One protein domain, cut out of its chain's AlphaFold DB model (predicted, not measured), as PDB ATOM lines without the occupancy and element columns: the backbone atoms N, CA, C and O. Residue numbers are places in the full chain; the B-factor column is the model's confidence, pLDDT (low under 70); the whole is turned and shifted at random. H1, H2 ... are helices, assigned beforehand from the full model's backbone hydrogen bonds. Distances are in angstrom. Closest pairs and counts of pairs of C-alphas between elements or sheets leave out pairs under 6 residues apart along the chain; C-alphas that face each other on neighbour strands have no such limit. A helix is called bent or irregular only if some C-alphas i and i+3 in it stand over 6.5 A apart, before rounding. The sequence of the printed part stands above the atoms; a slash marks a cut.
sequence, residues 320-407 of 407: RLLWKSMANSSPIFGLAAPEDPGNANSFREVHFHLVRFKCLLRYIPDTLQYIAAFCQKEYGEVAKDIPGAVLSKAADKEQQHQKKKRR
ATOM      1  N   ARG A 320     115.194 124.620 111.916       90.12
ATOM      2  CA  ARG A 320     115.660 126.018 111.899       90.12
ATOM      3  C   ARG A 320     116.170 126.490 110.534       90.12
ATOM      4  O   ARG A 320     116.212 127.690 110.280       90.12
ATOM      5  N   LEU A 321     116.573 125.572 109.654       88.81
ATOM      6  CA  LEU A 321     117.127 125.898 108.337       88.81
ATOM      7  C   LEU A 321     116.072 125.919 107.227       88.81
ATOM      8  O   LEU A 321     116.393 126.334 106.111       88.81
ATOM      9  N   LEU A 322     114.834 125.501 107.507       90.44
ATOM     10  CA  LEU A 322     113.792 125.307 106.498       90.44
ATOM     11  C   LEU A 322     113.563 126.561 105.642       90.44
ATOM     12  O   LEU A 322     113.756 126.533 104.425       90.44
ATOM     13  N   TRP A 323     113.180 127.671 106.278       92.12
ATOM     14  CA  TRP A 323     112.771 128.883 105.563       92.12
ATOM     15  C   TRP A 323     113.946 129.594 104.905       92.12
ATOM     16  O   TRP A 323     113.826 130.004 103.751       92.12
ATOM     17  N   LYS A 324     115.107 129.638 105.575       89.69
ATOM     18  CA  LYS A 324     116.351 130.153 104.981       89.69
ATOM     19  C   LYS A 324     116.687 129.400 103.692       89.69
ATOM     20  O   LYS A 324     116.971 129.998 102.656       89.69
ATOM     21  N   SER A 325     116.581 128.075 103.728       88.19
ATOM     22  CA  SER A 325     116.896 127.228 102.580       88.19
ATOM     23  C   SER A 325     115.859 127.325 101.454       88.19
ATOM     24  O   SER A 325     116.221 127.146 100.289       88.19
ATOM     25  N   MET A 326     114.593 127.626 101.771       87.50
ATOM     26  CA  MET A 326     113.549 127.930 100.783       87.50
ATOM     27  C   MET A 326     113.732 129.301 100.127       87.50
ATOM     28  O   MET A 326     113.586 129.398  98.910       87.50
ATOM     29  N   ALA A 327     114.042 130.336 100.913       88.38
ATOM     30  CA  ALA A 327     114.213 131.708 100.435       88.38
ATOM     31  C   ALA A 327     115.429 131.854  99.507       88.38
ATOM     32  O   ALA A 327     115.412 132.651  98.568       88.38
ATOM     33  N   ASN A 328     116.472 131.053  99.738       84.44
ATOM     34  CA  ASN A 328     117.684 131.073  98.933       84.44
ATOM     35  C   ASN A 328     117.493 130.332  97.599       84.44
ATOM     36  O   ASN A 328     117.224 129.125  97.543       84.44
ATOM     37  N   SER A 329     117.675 131.067  96.502       64.62
ATOM     38  CA  SER A 329     117.568 130.562  95.128       64.62
ATOM     39  C   SER A 329     118.744 129.680  94.709       64.62
ATOM     40  O   SER A 329     118.596 128.841  93.816       64.62
ATOM     41  N   SER A 330     119.883 129.827  95.389       68.50
ATOM     42  CA  SER A 330     121.090 129.063  95.112       68.50
ATOM     43  C   SER A 330     120.861 127.556  95.314       68.50
ATOM     44  O   SER A 330     120.114 127.136  96.215       68.50
ATOM     45  N   PRO A 331     121.493 126.712  94.478       57.72
ATOM     46  CA  PRO A 331     121.510 125.278  94.697       57.72
ATOM     47  C   PRO A 331     122.118 125.000  96.075       57.72
ATOM     48  O   PRO A 331     123.226 125.436  96.374       57.72
ATOM     49  N   ILE A 332     121.400 124.249  96.912       52.50
ATOM     50  CA  ILE A 332     121.844 123.866  98.268       52.50
ATOM     51  C   ILE A 332     123.183 123.111  98.226       52.50
ATOM     52  O   ILE A 332     123.895 123.076  99.220       52.50
ATOM     53  N   PHE A 333     123.554 122.568  97.063       45.50
ATOM     54  CA  PHE A 333     124.810 121.863  96.812       45.50
ATOM     55  C   PHE A 333     126.081 122.675  97.128       45.50
ATOM     56  O   PHE A 333     127.145 122.077  97.219       45.50
ATOM     57  N   GLY A 334     125.991 124.003  97.293       47.34
ATOM     58  CA  GLY A 334     127.118 124.845  97.716       47.34
ATOM     59  C   GLY A 334     127.233 125.079  99.228       47.34
ATOM     60  O   GLY A 334     128.231 125.637  99.672       47.34
ATOM     61  N   LEU A 335     126.236 124.682 100.026       51.06
ATOM     62  CA  LEU A 335     126.368 124.702 101.479       51.06
ATOM     63  C   LEU A 335     127.172 123.465 101.872       51.06
ATOM     64  O   LEU A 335     126.706 122.342 101.668       51.06
ATOM     65  N   ALA A 336     128.383 123.675 102.396       50.88
ATOM     66  CA  ALA A 336     129.146 122.604 103.022       50.88
ATOM     67  C   ALA A 336     128.223 121.873 104.002       50.88
ATOM     68  O   ALA A 336     127.487 122.519 104.757       50.88
ATOM     69  N   ALA A 337     128.214 120.536 103.941       55.81
ATOM     70  CA  ALA A 337     127.497 119.749 104.931       55.81
ATOM     71  C   ALA A 337     127.931 120.257 106.315       55.81
ATOM     72  O   ALA A 337     129.132 120.453 106.518       55.81
ATOM     73  N   PRO A 338     126.987 120.547 107.224       59.16
ATOM     74  CA  PRO A 338     127.351 121.067 108.530       59.16
ATOM     75  C   PRO A 338     128.340 120.099 109.187       59.16
ATOM     76  O   PRO A 338     128.114 118.891 109.176       59.16
ATOM     77  N   GLU A 339     129.437 120.635 109.728       61.28
ATOM     78  CA  GLU A 339     130.488 119.840 110.386       61.28
ATOM     79  C   GLU A 339     129.944 119.063 111.596       61.28
ATOM     80  O   GLU A 339     130.508 118.048 111.996       61.28
ATOM     81  N   ASP A 340     128.811 119.511 112.141       65.06
ATOM     82  CA  ASP A 340     128.072 118.825 113.190       65.06
ATOM     83  C   ASP A 340     127.255 117.641 112.619       65.06
ATOM     84  O   ASP A 340     126.260 117.857 111.910       65.06
ATOM     85  N   PRO A 341     127.602 116.383 112.959       59.22
ATOM     86  CA  PRO A 341     126.875 115.200 112.507       59.22
ATOM     87  C   PRO A 341     125.406 115.174 112.966       59.22
ATOM     88  O   PRO A 341     124.576 114.571 112.280       59.22
ATOM     89  N   GLY A 342     125.041 115.877 114.048       65.50
ATOM     90  CA  GLY A 342     123.645 116.055 114.460       65.50
ATOM     91  C   GLY A 342     122.815 116.843 113.438       65.50
ATOM     92  O   GLY A 342     121.628 116.571 113.243       65.50
ATOM     93  N   ASN A 343     123.450 117.756 112.697       62.59
ATOM     94  CA  ASN A 343     122.805 118.545 111.649       62.59
ATOM     95  C   ASN A 343     122.760 117.838 110.284       62.59
ATOM     96  O   ASN A 343     121.994 118.258 109.416       62.59
ATOM     97  N   ALA A 344     123.514 116.757 110.071       64.69
ATOM     98  CA  ALA A 344     123.551 116.059 108.782       64.69
ATOM     99  C   ALA A 344     122.204 115.400 108.416       64.69
ATOM    100  O   ALA A 344     121.775 115.461 107.260       64.69
ATOM    101  N   ASN A 345     121.499 114.818 109.394       67.56
ATOM    102  CA  ASN A 345     120.170 114.230 109.176       67.56
ATOM    103  C   ASN A 345     119.115 115.307 108.895       67.56
ATOM    104  O   ASN A 345     118.369 115.195 107.923       67.56
ATOM    105  N   SER A 346     119.139 116.389 109.677       67.06
ATOM    106  CA  SER A 346     118.320 117.587 109.461       67.06
ATOM    107  C   SER A 346     118.533 118.170 108.056       67.06
ATOM    108  O   SER A 346     117.577 118.494 107.354       67.06
ATOM    109  N   PHE A 347     119.783 118.225 107.590       70.38
ATOM    110  CA  PHE A 347     120.119 118.715 106.257       70.38
ATOM    111  C   PHE A 347     119.600 117.804 105.138       70.38
ATOM    112  O   PHE A 347     119.051 118.298 104.153       70.38
ATOM    113  N   ARG A 348     119.735 116.476 105.271       72.62
ATOM    114  CA  ARG A 348     119.212 115.511 104.285       72.62
ATOM    115  C   ARG A 348     117.693 115.576 104.173       72.62
ATOM    116  O   ARG A 348     117.171 115.580 103.059       72.62
ATOM    117  N   GLU A 349     117.001 115.662 105.304       72.38
ATOM    118  CA  GLU A 349     115.544 115.799 105.357       72.38
ATOM    119  C   GLU A 349     115.088 117.096 104.673       72.38
ATOM    120  O   GLU A 349     114.241 117.088 103.777       72.38
ATOM    121  N   VAL A 350     115.735 118.215 105.005       75.62
ATOM    122  CA  VAL A 350     115.477 119.512 104.372       75.62
ATOM    123  C   VAL A 350     115.751 119.458 102.874       75.62
ATOM    124  O   VAL A 350     114.918 119.902 102.088       75.62
ATOM    125  N   HIS A 351     116.867 118.869 102.446       78.62
ATOM    126  CA  HIS A 351     117.193 118.719 101.032       78.62
ATOM    127  C   HIS A 351     116.116 117.923 100.280       78.62
ATOM    128  O   HIS A 351     115.638 118.365  99.233       78.62
ATOM    129  N   PHE A 352     115.683 116.797 100.847       79.94
ATOM    130  CA  PHE A 352     114.639 115.941 100.284       79.94
ATOM    131  C   PHE A 352     113.325 116.706 100.053       79.94
ATOM    132  O   PHE A 352     112.718 116.595  98.983       79.94
ATOM    133  N   HIS A 353     112.891 117.526 101.012       81.62
ATOM    134  CA  HIS A 353     111.678 118.334 100.854       81.62
ATOM    135  C   HIS A 353     111.886 119.527  99.915       81.62
ATOM    136  O   HIS A 353     111.046 119.812  99.057       81.62
ATOM    137  N   LEU A 354     113.030 120.203 100.015       81.06
ATOM    138  CA  LEU A 354     113.325 121.385  99.214       81.06
ATOM    139  C   LEU A 354     113.397 121.088  97.730       81.06
ATOM    140  O   LEU A 354     112.878 121.881  96.955       81.06
ATOM    141  N   VAL A 355     113.984 119.970  97.308       81.00
ATOM    142  CA  VAL A 355     114.034 119.621  95.879       81.00
ATOM    143  C   VAL A 355     112.622 119.559  95.280       81.00
ATOM    144  O   VAL A 355     112.398 120.043  94.169       81.00
ATOM    145  N   ARG A 356     111.636 119.064  96.038       83.94
ATOM    146  CA  ARG A 356     110.250 118.915  95.569       83.94
ATOM    147  C   ARG A 356     109.479 120.233  95.554       83.94
ATOM    148  O   ARG A 356     108.791 120.527  94.577       83.94
ATOM    149  N   PHE A 357     109.627 121.053  96.594       86.25
ATOM    150  CA  PHE A 357     108.921 122.334  96.694       86.25
ATOM    151  C   PHE A 357     109.624 123.491  95.975       86.25
ATOM    152  O   PHE A 357     108.947 124.394  95.496       86.25
ATOM    153  N   LYS A 358     110.955 123.495  95.817       82.31
ATOM    154  CA  LYS A 358     111.653 124.570  95.082       82.31
ATOM    155  C   LYS A 358     111.207 124.639  93.627       82.31
ATOM    156  O   LYS A 358     111.046 125.735  93.098       82.31
ATOM    157  N   CYS A 359     110.957 123.492  92.994       81.06
ATOM    158  CA  CYS A 359     110.395 123.459  91.647       81.06
ATOM    159  C   CYS A 359     109.027 124.147  91.586       81.06
ATOM    160  O   CYS A 359     108.760 124.836  90.614       81.06
ATOM    161  N   LEU A 360     108.199 124.015  92.629       83.19
ATOM    162  CA  LEU A 360     106.916 124.710  92.748       83.19
ATOM    163  C   LEU A 360     107.091 126.219  92.977       83.19
ATOM    164  O   LEU A 360     106.448 127.013  92.300       83.19
ATOM    165  N   LEU A 361     107.984 126.630  93.884       82.62
ATOM    166  CA  LEU A 361     108.199 128.046  94.219       82.62
ATOM    167  C   LEU A 361     108.666 128.887  93.025       82.62
ATOM    168  O   LEU A 361     108.358 130.075  92.970       82.62
ATOM    169  N   ARG A 362     109.353 128.285  92.044       79.44
ATOM    170  CA  ARG A 362     109.703 128.962  90.779       79.44
ATOM    171  C   ARG A 362     108.478 129.476  90.021       79.44
ATOM    172  O   ARG A 362     108.594 130.458  89.296       79.44
ATOM    173  N   TYR A 363     107.330 128.833  90.205       77.44
ATOM    174  CA  TYR A 363     106.074 129.194  89.558       77.44
ATOM    175  C   TYR A 363     105.134 130.003  90.458       77.44
ATOM    176  O   TYR A 363     104.083 130.435  89.997       77.44
ATOM    177  N   ILE A 364     105.502 130.230  91.725       82.75
ATOM    178  CA  ILE A 364     104.726 131.044  92.667       82.75
ATOM    179  C   ILE A 364     105.645 132.107  93.294       82.75
ATOM    180  O   ILE A 364     105.985 132.020  94.481       82.75
ATOM    181  N   PRO A 365     106.089 133.103  92.503       85.62
ATOM    182  CA  PRO A 365     107.064 134.097  92.951       85.62
ATOM    183  C   PRO A 365     106.580 134.878  94.176       85.62
ATOM    184  O   PRO A 365     107.390 135.168  95.052       85.62
ATOM    185  N   ASP A 366     105.276 135.138  94.288       86.56
ATOM    186  CA  ASP A 366     104.694 135.839  95.436       86.56
ATOM    187  C   ASP A 366     104.909 135.061  96.740       86.56
ATOM    188  O   ASP A 366     105.290 135.641  97.753       86.56
ATOM    189  N   THR A 367     104.745 133.731  96.718       88.25
ATOM    190  CA  THR A 367     105.000 132.888  97.898       88.25
ATOM    191  C   THR A 367     106.476 132.897  98.268       88.25
ATOM    192  O   THR A 367     106.819 132.969  99.446       88.25
ATOM    193  N   LEU A 368     107.372 132.850  97.279       89.69
ATOM    194  CA  LEU A 368     108.809 132.930  97.540       89.69
ATOM    195  C   LEU A 368     109.194 134.286  98.151       89.69
ATOM    196  O   LEU A 368     109.958 134.325  99.114       89.69
ATOM    197  N   GLN A 369     108.642 135.385  97.630       90.75
ATOM    198  CA  GLN A 369     108.841 136.728  98.179       90.75
ATOM    199  C   GLN A 369     108.301 136.839  99.606       90.75
ATOM    200  O   GLN A 369     108.981 137.392 100.467       90.75
ATOM    201  N   TYR A 370     107.127 136.266  99.878       92.75
ATOM    202  CA  TYR A 370     106.547 136.226 101.217       92.75
ATOM    203  C   TYR A 370     107.462 135.501 102.212       92.75
ATOM    204  O   TYR A 370     107.761 136.017 103.288       92.75
ATOM    205  N   ILE A 371     107.972 134.326 101.832       92.19
ATOM    206  CA  ILE A 371     108.898 133.550 102.668       92.19
ATOM    207  C   ILE A 371     110.204 134.315 102.896       92.19
ATOM    208  O   ILE A 371     110.744 134.308 104.003       92.19
ATOM    209  N   ALA A 372     110.708 135.003 101.875       91.19
ATOM    210  CA  ALA A 372     111.904 135.817 102.008       91.19
ATOM    211  C   ALA A 372     111.685 137.030 102.929       91.19
ATOM    212  O   ALA A 372     112.542 137.311 103.765       91.19
ATOM    213  N   ALA A 373     110.528 137.695 102.847       92.38
ATOM    214  CA  ALA A 373     110.152 138.781 103.750       92.38
ATOM    215  C   ALA A 373     110.037 138.305 105.207       92.38
ATOM    216  O   ALA A 373     110.517 138.985 106.115       92.38
ATOM    217  N   PHE A 374     109.478 137.111 105.437       93.06
ATOM    218  CA  PHE A 374     109.507 136.470 106.754       93.06
ATOM    219  C   PHE A 374     110.947 136.268 107.244       93.06
ATOM    220  O   PHE A 374     111.277 136.675 108.355       93.06
ATOM    221  N   CYS A 375     111.828 135.702 106.411       91.62
ATOM    222  CA  CYS A 375     113.224 135.472 106.791       91.62
ATOM    223  C   CYS A 375     113.957 136.781 107.111       91.62
ATOM    224  O   CYS A 375     114.680 136.855 108.101       91.62
ATOM    225  N   GLN A 376     113.741 137.827 106.313       91.31
ATOM    226  CA  GLN A 376     114.332 139.140 106.553       91.31
ATOM    227  C   GLN A 376     113.865 139.730 107.889       91.31
ATOM    228  O   GLN A 376     114.679 140.252 108.647       91.31
ATOM    229  N   LYS A 377     112.564 139.627 108.190       92.94
ATOM    230  CA  LYS A 377     111.977 140.126 109.439       92.94
ATOM    231  C   LYS A 377     112.518 139.394 110.669       92.94
ATOM    232  O   LYS A 377     112.798 140.036 111.673       92.94
ATOM    233  N   GLU A 378     112.642 138.071 110.599       92.88
ATOM    234  CA  GLU A 378     113.001 137.243 111.757       92.88
ATOM    235  C   GLU A 378     114.509 137.120 111.985       92.88
ATOM    236  O   GLU A 378     114.941 136.977 113.127       92.88
ATOM    237  N   TYR A 379     115.317 137.175 110.925       89.69
ATOM    238  CA  TYR A 379     116.758 136.919 111.015       89.69
ATOM    239  C   TYR A 379     117.625 138.150 110.742       89.69
ATOM    240  O   TYR A 379     118.838 138.067 110.906       89.69
ATOM    241  N   GLY A 380     117.054 139.270 110.282       85.88
ATOM    242  CA  GLY A 380     117.817 140.465 109.889       85.88
ATOM    243  C   GLY A 380     118.737 140.264 108.675       85.88
ATOM    244  O   GLY A 380     119.411 141.194 108.237       85.88
ATOM    245  N   GLU A 381     118.766 139.061 108.100       69.69
ATOM    246  CA  GLU A 381     119.533 138.717 106.911       69.69
ATOM    247  C   GLU A 381     118.724 139.109 105.671       69.69
ATOM    248  O   GLU A 381     117.682 138.525 105.365       69.69
ATOM    249  N   VAL A 382     119.207 140.100 104.921       56.50
ATOM    250  CA  VAL A 382     118.729 140.318 103.553       56.50
ATOM    251  C   VAL A 382     119.187 139.109 102.746       56.50
ATOM    252  O   VAL A 382     120.391 138.894 102.606       56.50
ATOM    253  N   ALA A 383     118.257 138.316 102.211       56.53
ATOM    254  CA  ALA A 383     118.588 137.330 101.192       56.53
ATOM    255  C   ALA A 383     119.138 138.095  99.975       56.53
ATOM    256  O   ALA A 383     118.387 138.602  99.144       56.53
ATOM    257  N   LYS A 384     120.466 138.255  99.912       55.41
ATOM    258  CA  LYS A 384     121.154 139.058  98.888       55.41
ATOM    259  C   LYS A 384     120.957 138.498  97.467       55.41
ATOM    260  O   LYS A 384     121.185 139.225  96.506       55.41
ATOM    261  N   ASP A 385     120.428 137.275  97.347       55.56
ATOM    262  CA  ASP A 385     120.319 136.508  96.099       55.56
ATOM    263  C   ASP A 385     118.873 136.153  95.674       55.56
ATOM    264  O   ASP A 385     118.649 135.173  94.952       55.56
ATOM    265  N   ILE A 386     117.845 136.908  96.093       54.22
ATOM    266  CA  ILE A 386     116.477 136.658  95.592       54.22
ATOM    267  C   ILE A 386     116.412 137.001  94.083       54.22
ATOM    268  O   ILE A 386     116.672 138.147  93.705       54.22
ATOM    269  N   PRO A 387     115.981 136.080  93.193       52.12
ATOM    270  CA  PRO A 387     115.976 136.269  91.735       52.12
ATOM    271  C   PRO A 387     115.033 137.357  91.203       52.12
ATOM    272  O   PRO A 387     114.960 137.550  89.990       52.12
ATOM    273  N   GLY A 388     114.310 138.081  92.062       48.47
ATOM    274  CA  GLY A 388     113.432 139.179  91.647       48.47
ATOM    275  C   GLY A 388     114.169 140.248  90.831       48.47
ATOM    276  O   GLY A 388     113.622 140.768  89.863       48.47
ATOM    277  N   ALA A 389     115.452 140.486  91.127       44.91
ATOM    278  CA  ALA A 389     116.305 141.381  90.343       44.91
ATOM    279  C   ALA A 389     116.776 140.788  88.995       44.91
ATOM    280  O   ALA A 389     117.291 141.521  88.153       44.91
ATOM    281  N   VAL A 390     116.633 139.477  88.777       43.09
ATOM    282  CA  VAL A 390     117.021 138.783  87.535       43.09
ATOM    283  C   VAL A 390     115.845 138.710  86.560       43.09
ATOM    284  O   VAL A 390     116.045 138.918  85.366       43.09
ATOM    285  N   LEU A 391     114.619 138.488  87.050       39.25
ATOM    286  CA  LEU A 391     113.420 138.455  86.205       39.25
ATOM    287  C   LEU A 391     113.060 139.839  85.641       39.25
ATOM    288  O   LEU A 391     112.718 139.930  84.463       39.25
ATOM    289  N   SER A 392     113.226 140.919  86.417       46.56
ATOM    290  CA  SER A 392     113.055 142.283  85.894       46.56
ATOM    291  C   SER A 392     114.103 142.613  84.826       46.56
ATOM    292  O   SER A 392     113.758 143.049  83.733       46.56
ATOM    293  N   LYS A 393     115.377 142.274  85.064       44.56
ATOM    294  CA  LYS A 393     116.464 142.483  84.091       44.56
ATOM    295  C   LYS A 393     116.331 141.625  82.827       44.56
ATOM    296  O   LYS A 393     116.785 142.049  81.766       44.56
ATOM    297  N   ALA A 394     115.755 140.425  82.912       44.53
ATOM    298  CA  ALA A 394     115.486 139.578  81.749       44.53
ATOM    299  C   ALA A 394     114.343 140.149  80.891       44.53
ATOM    300  O   ALA A 394     114.503 140.258  79.676       44.53
ATOM    301  N   ALA A 395     113.257 140.605  81.524       45.53
ATOM    302  CA  ALA A 395     112.162 141.299  80.847       45.53
ATOM    303  C   ALA A 395     112.633 142.611  80.189       45.53
ATOM    304  O   ALA A 395     112.291 142.885  79.037       45.53
ATOM    305  N   ASP A 396     113.503 143.371  80.861       60.03
ATOM    306  CA  ASP A 396     114.099 144.593  80.312       60.03
ATOM    307  C   ASP A 396     115.018 144.301  79.116       60.03
ATOM    308  O   ASP A 396     114.981 145.013  78.107       60.03
ATOM    309  N   LYS A 397     115.818 143.227  79.174       71.81
ATOM    310  CA  LYS A 397     116.665 142.788  78.050       71.81
ATOM    311  C   LYS A 397     115.842 142.305  76.858       71.81
ATOM    312  O   LYS A 397     116.207 142.593  75.717       71.81
ATOM    313  N   GLU A 398     114.732 141.613  77.092       59.19
ATOM    314  CA  GLU A 398     113.835 141.153  76.030       59.19
ATOM    315  C   GLU A 398     113.091 142.326  75.370       59.19
ATOM    316  O   GLU A 398     113.051 142.416  74.140       59.19
ATOM    317  N   GLN A 399     112.627 143.307  76.154       66.62
ATOM    318  CA  GLN A 399     112.064 144.554  75.624       66.62
ATOM    319  C   GLN A 399     113.097 145.382  74.842       66.62
ATOM    320  O   GLN A 399     112.776 145.946  73.793       66.62
ATOM    321  N   GLN A 400     114.353 145.442  75.301       79.06
ATOM    322  CA  GLN A 400     115.439 146.098  74.564       79.06
ATOM    323  C   GLN A 400     115.776 145.368  73.256       79.06
ATOM    324  O   GLN A 400     116.013 146.020  72.236       79.06
ATOM    325  N   HIS A 401     115.758 144.033  73.248       74.62
ATOM    326  CA  HIS A 401     115.980 143.237  72.041       74.62
ATOM    327  C   HIS A 401     114.837 143.409  71.023       74.62
ATOM    328  O   HIS A 401     115.094 143.586  69.832       74.62
ATOM    329  N   GLN A 402     113.580 143.462  71.479       73.81
ATOM    330  CA  GLN A 402     112.424 143.745  70.621       73.81
ATOM    331  C   GLN A 402     112.432 145.181  70.069       73.81
ATOM    332  O   GLN A 402     112.104 145.383  68.902       73.81
ATOM    333  N   LYS A 403     112.869 146.179  70.856       83.44
ATOM    334  CA  LYS A 403     113.066 147.560  70.371       83.44
ATOM    335  C   LYS A 403     114.170 147.660  69.315       83.44
ATOM    336  O   LYS A 403     114.007 148.416  68.364       83.44
ATOM    337  N   LYS A 404     115.258 146.889  69.446       85.12
ATOM    338  CA  LYS A 404     116.333 146.824  68.437       85.12
ATOM    339  C   LYS A 404     115.925 146.112  67.147       85.12
ATOM    340  O   LYS A 404     116.483 146.439  66.119       85.12
ATOM    341  N   LYS A 405     114.967 145.178  67.183       77.00
ATOM    342  CA  LYS A 405     114.417 144.531  65.972       77.00
ATOM    343  C   LYS A 405     113.394 145.386  65.212       77.00
ATOM    344  O   LYS A 405     113.027 145.031  64.100       77.00
ATOM    345  N   ARG A 406     112.876 146.452  65.833       75.94
ATOM    346  CA  ARG A 406     111.885 147.374  65.242       75.94
ATOM    347  C   ARG A 406     112.500 148.650  64.655       75.94
ATOM    348  O   ARG A 406     111.767 149.444  64.077       75.94
ATOM    349  N   ARG A 407     113.797 148.861  64.861       73.62
ATOM    350  CA  ARG A 407     114.612 149.876  64.190       73.62
ATOM    351  C   ARG A 407     115.441 149.172  63.135       73.62
ATOM    352  O   ARG A 407     115.679 149.813  62.095       73.62
TER     353      ARG A 407
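AT A GLANCE: This is residues 320 to 407 of the 407 residues of the protein "Zinc finger MYND domain-containing protein" of archaeon (UniProt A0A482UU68). Two helices, H2 and H3, make a V joined at its point by a tight link, and the short helix H1 sits between the two arms and touches both. From this small body the last helix, H4, sticks out as a long arm, with residues 389 to 407 standing free. The printed part has 88 residues with four named helices, H1, H2, H3 and H4 in that order, and no named strand; the class is all helix. The whole is loose, with a radius of gyration of the C-alphas of 16.7 A, and spans 61 by 25 by 21 A, the arm making much of the length.

HOW THE PARTS SIT: H1, residues 322 to 327, touches H2, residues 341 to 361, at a steep tilt of 42 degrees, the same way; their closest C-alphas, those of Leu 322 and Val 350, are 6.4 A apart. H2 touches H1 with residues 350 to 358 alone. H2 has a kink of 41 degrees near residue 355. H1 also touches H3, residues 365 to 379, at a steep tilt of 59 degrees, opposite ways, with the closest C-alphas, those of Ala 327 and Ala 372, 5.0 A apart. H2 and H3 are close but not clearly touching, with the closest C-alphas, those of Leu 361 and Leu 368, 5.9 A apart; they run opposite ways at a shallow tilt of 33 degrees, only just short of steep. H4, residues 388 to 405, is apart from H1 and H2, and only just apart from H3, at 8.3 A between the closest C-alphas. In H1 and H3 every O i to N i+4 pair is within hydrogen-bond range; in H2 12 of 17 are, and in H4 13 of 14.

IN THESE COORDINATES: H1 begins at C-alpha 322, (113.792, 125.307, 106.498), and is 8.8 A from first to last C-alpha. H2, 29.1 A long, is irregular, but only just: C-alphas 342 and 345 are 6.6 A apart. H3 measures 20.7 A and begins at C-alpha 365, (107.064, 134.097, 92.951). H4 measures 26.2 A and ends at C-alpha 405, (114.417, 144.531, 65.972).

THE WHOLE: The two C-alphas farthest apart, those of Gly 342 and Arg 407, are 61.3 A apart. Without the free stretch the body spans 34 by 26 by 17 A. The printed part has no cut and ends at Arg 407, the chain's last residue. The link from H1 to H2, residues 328 to 340, is long; that from H2 to H3 is tight, and that from H3 to H4 is short. The mean pLDDT of the printed part is 72.5, and 36 residues are under 70: residues 329 to 346, 381 to 396, and 398 to 399.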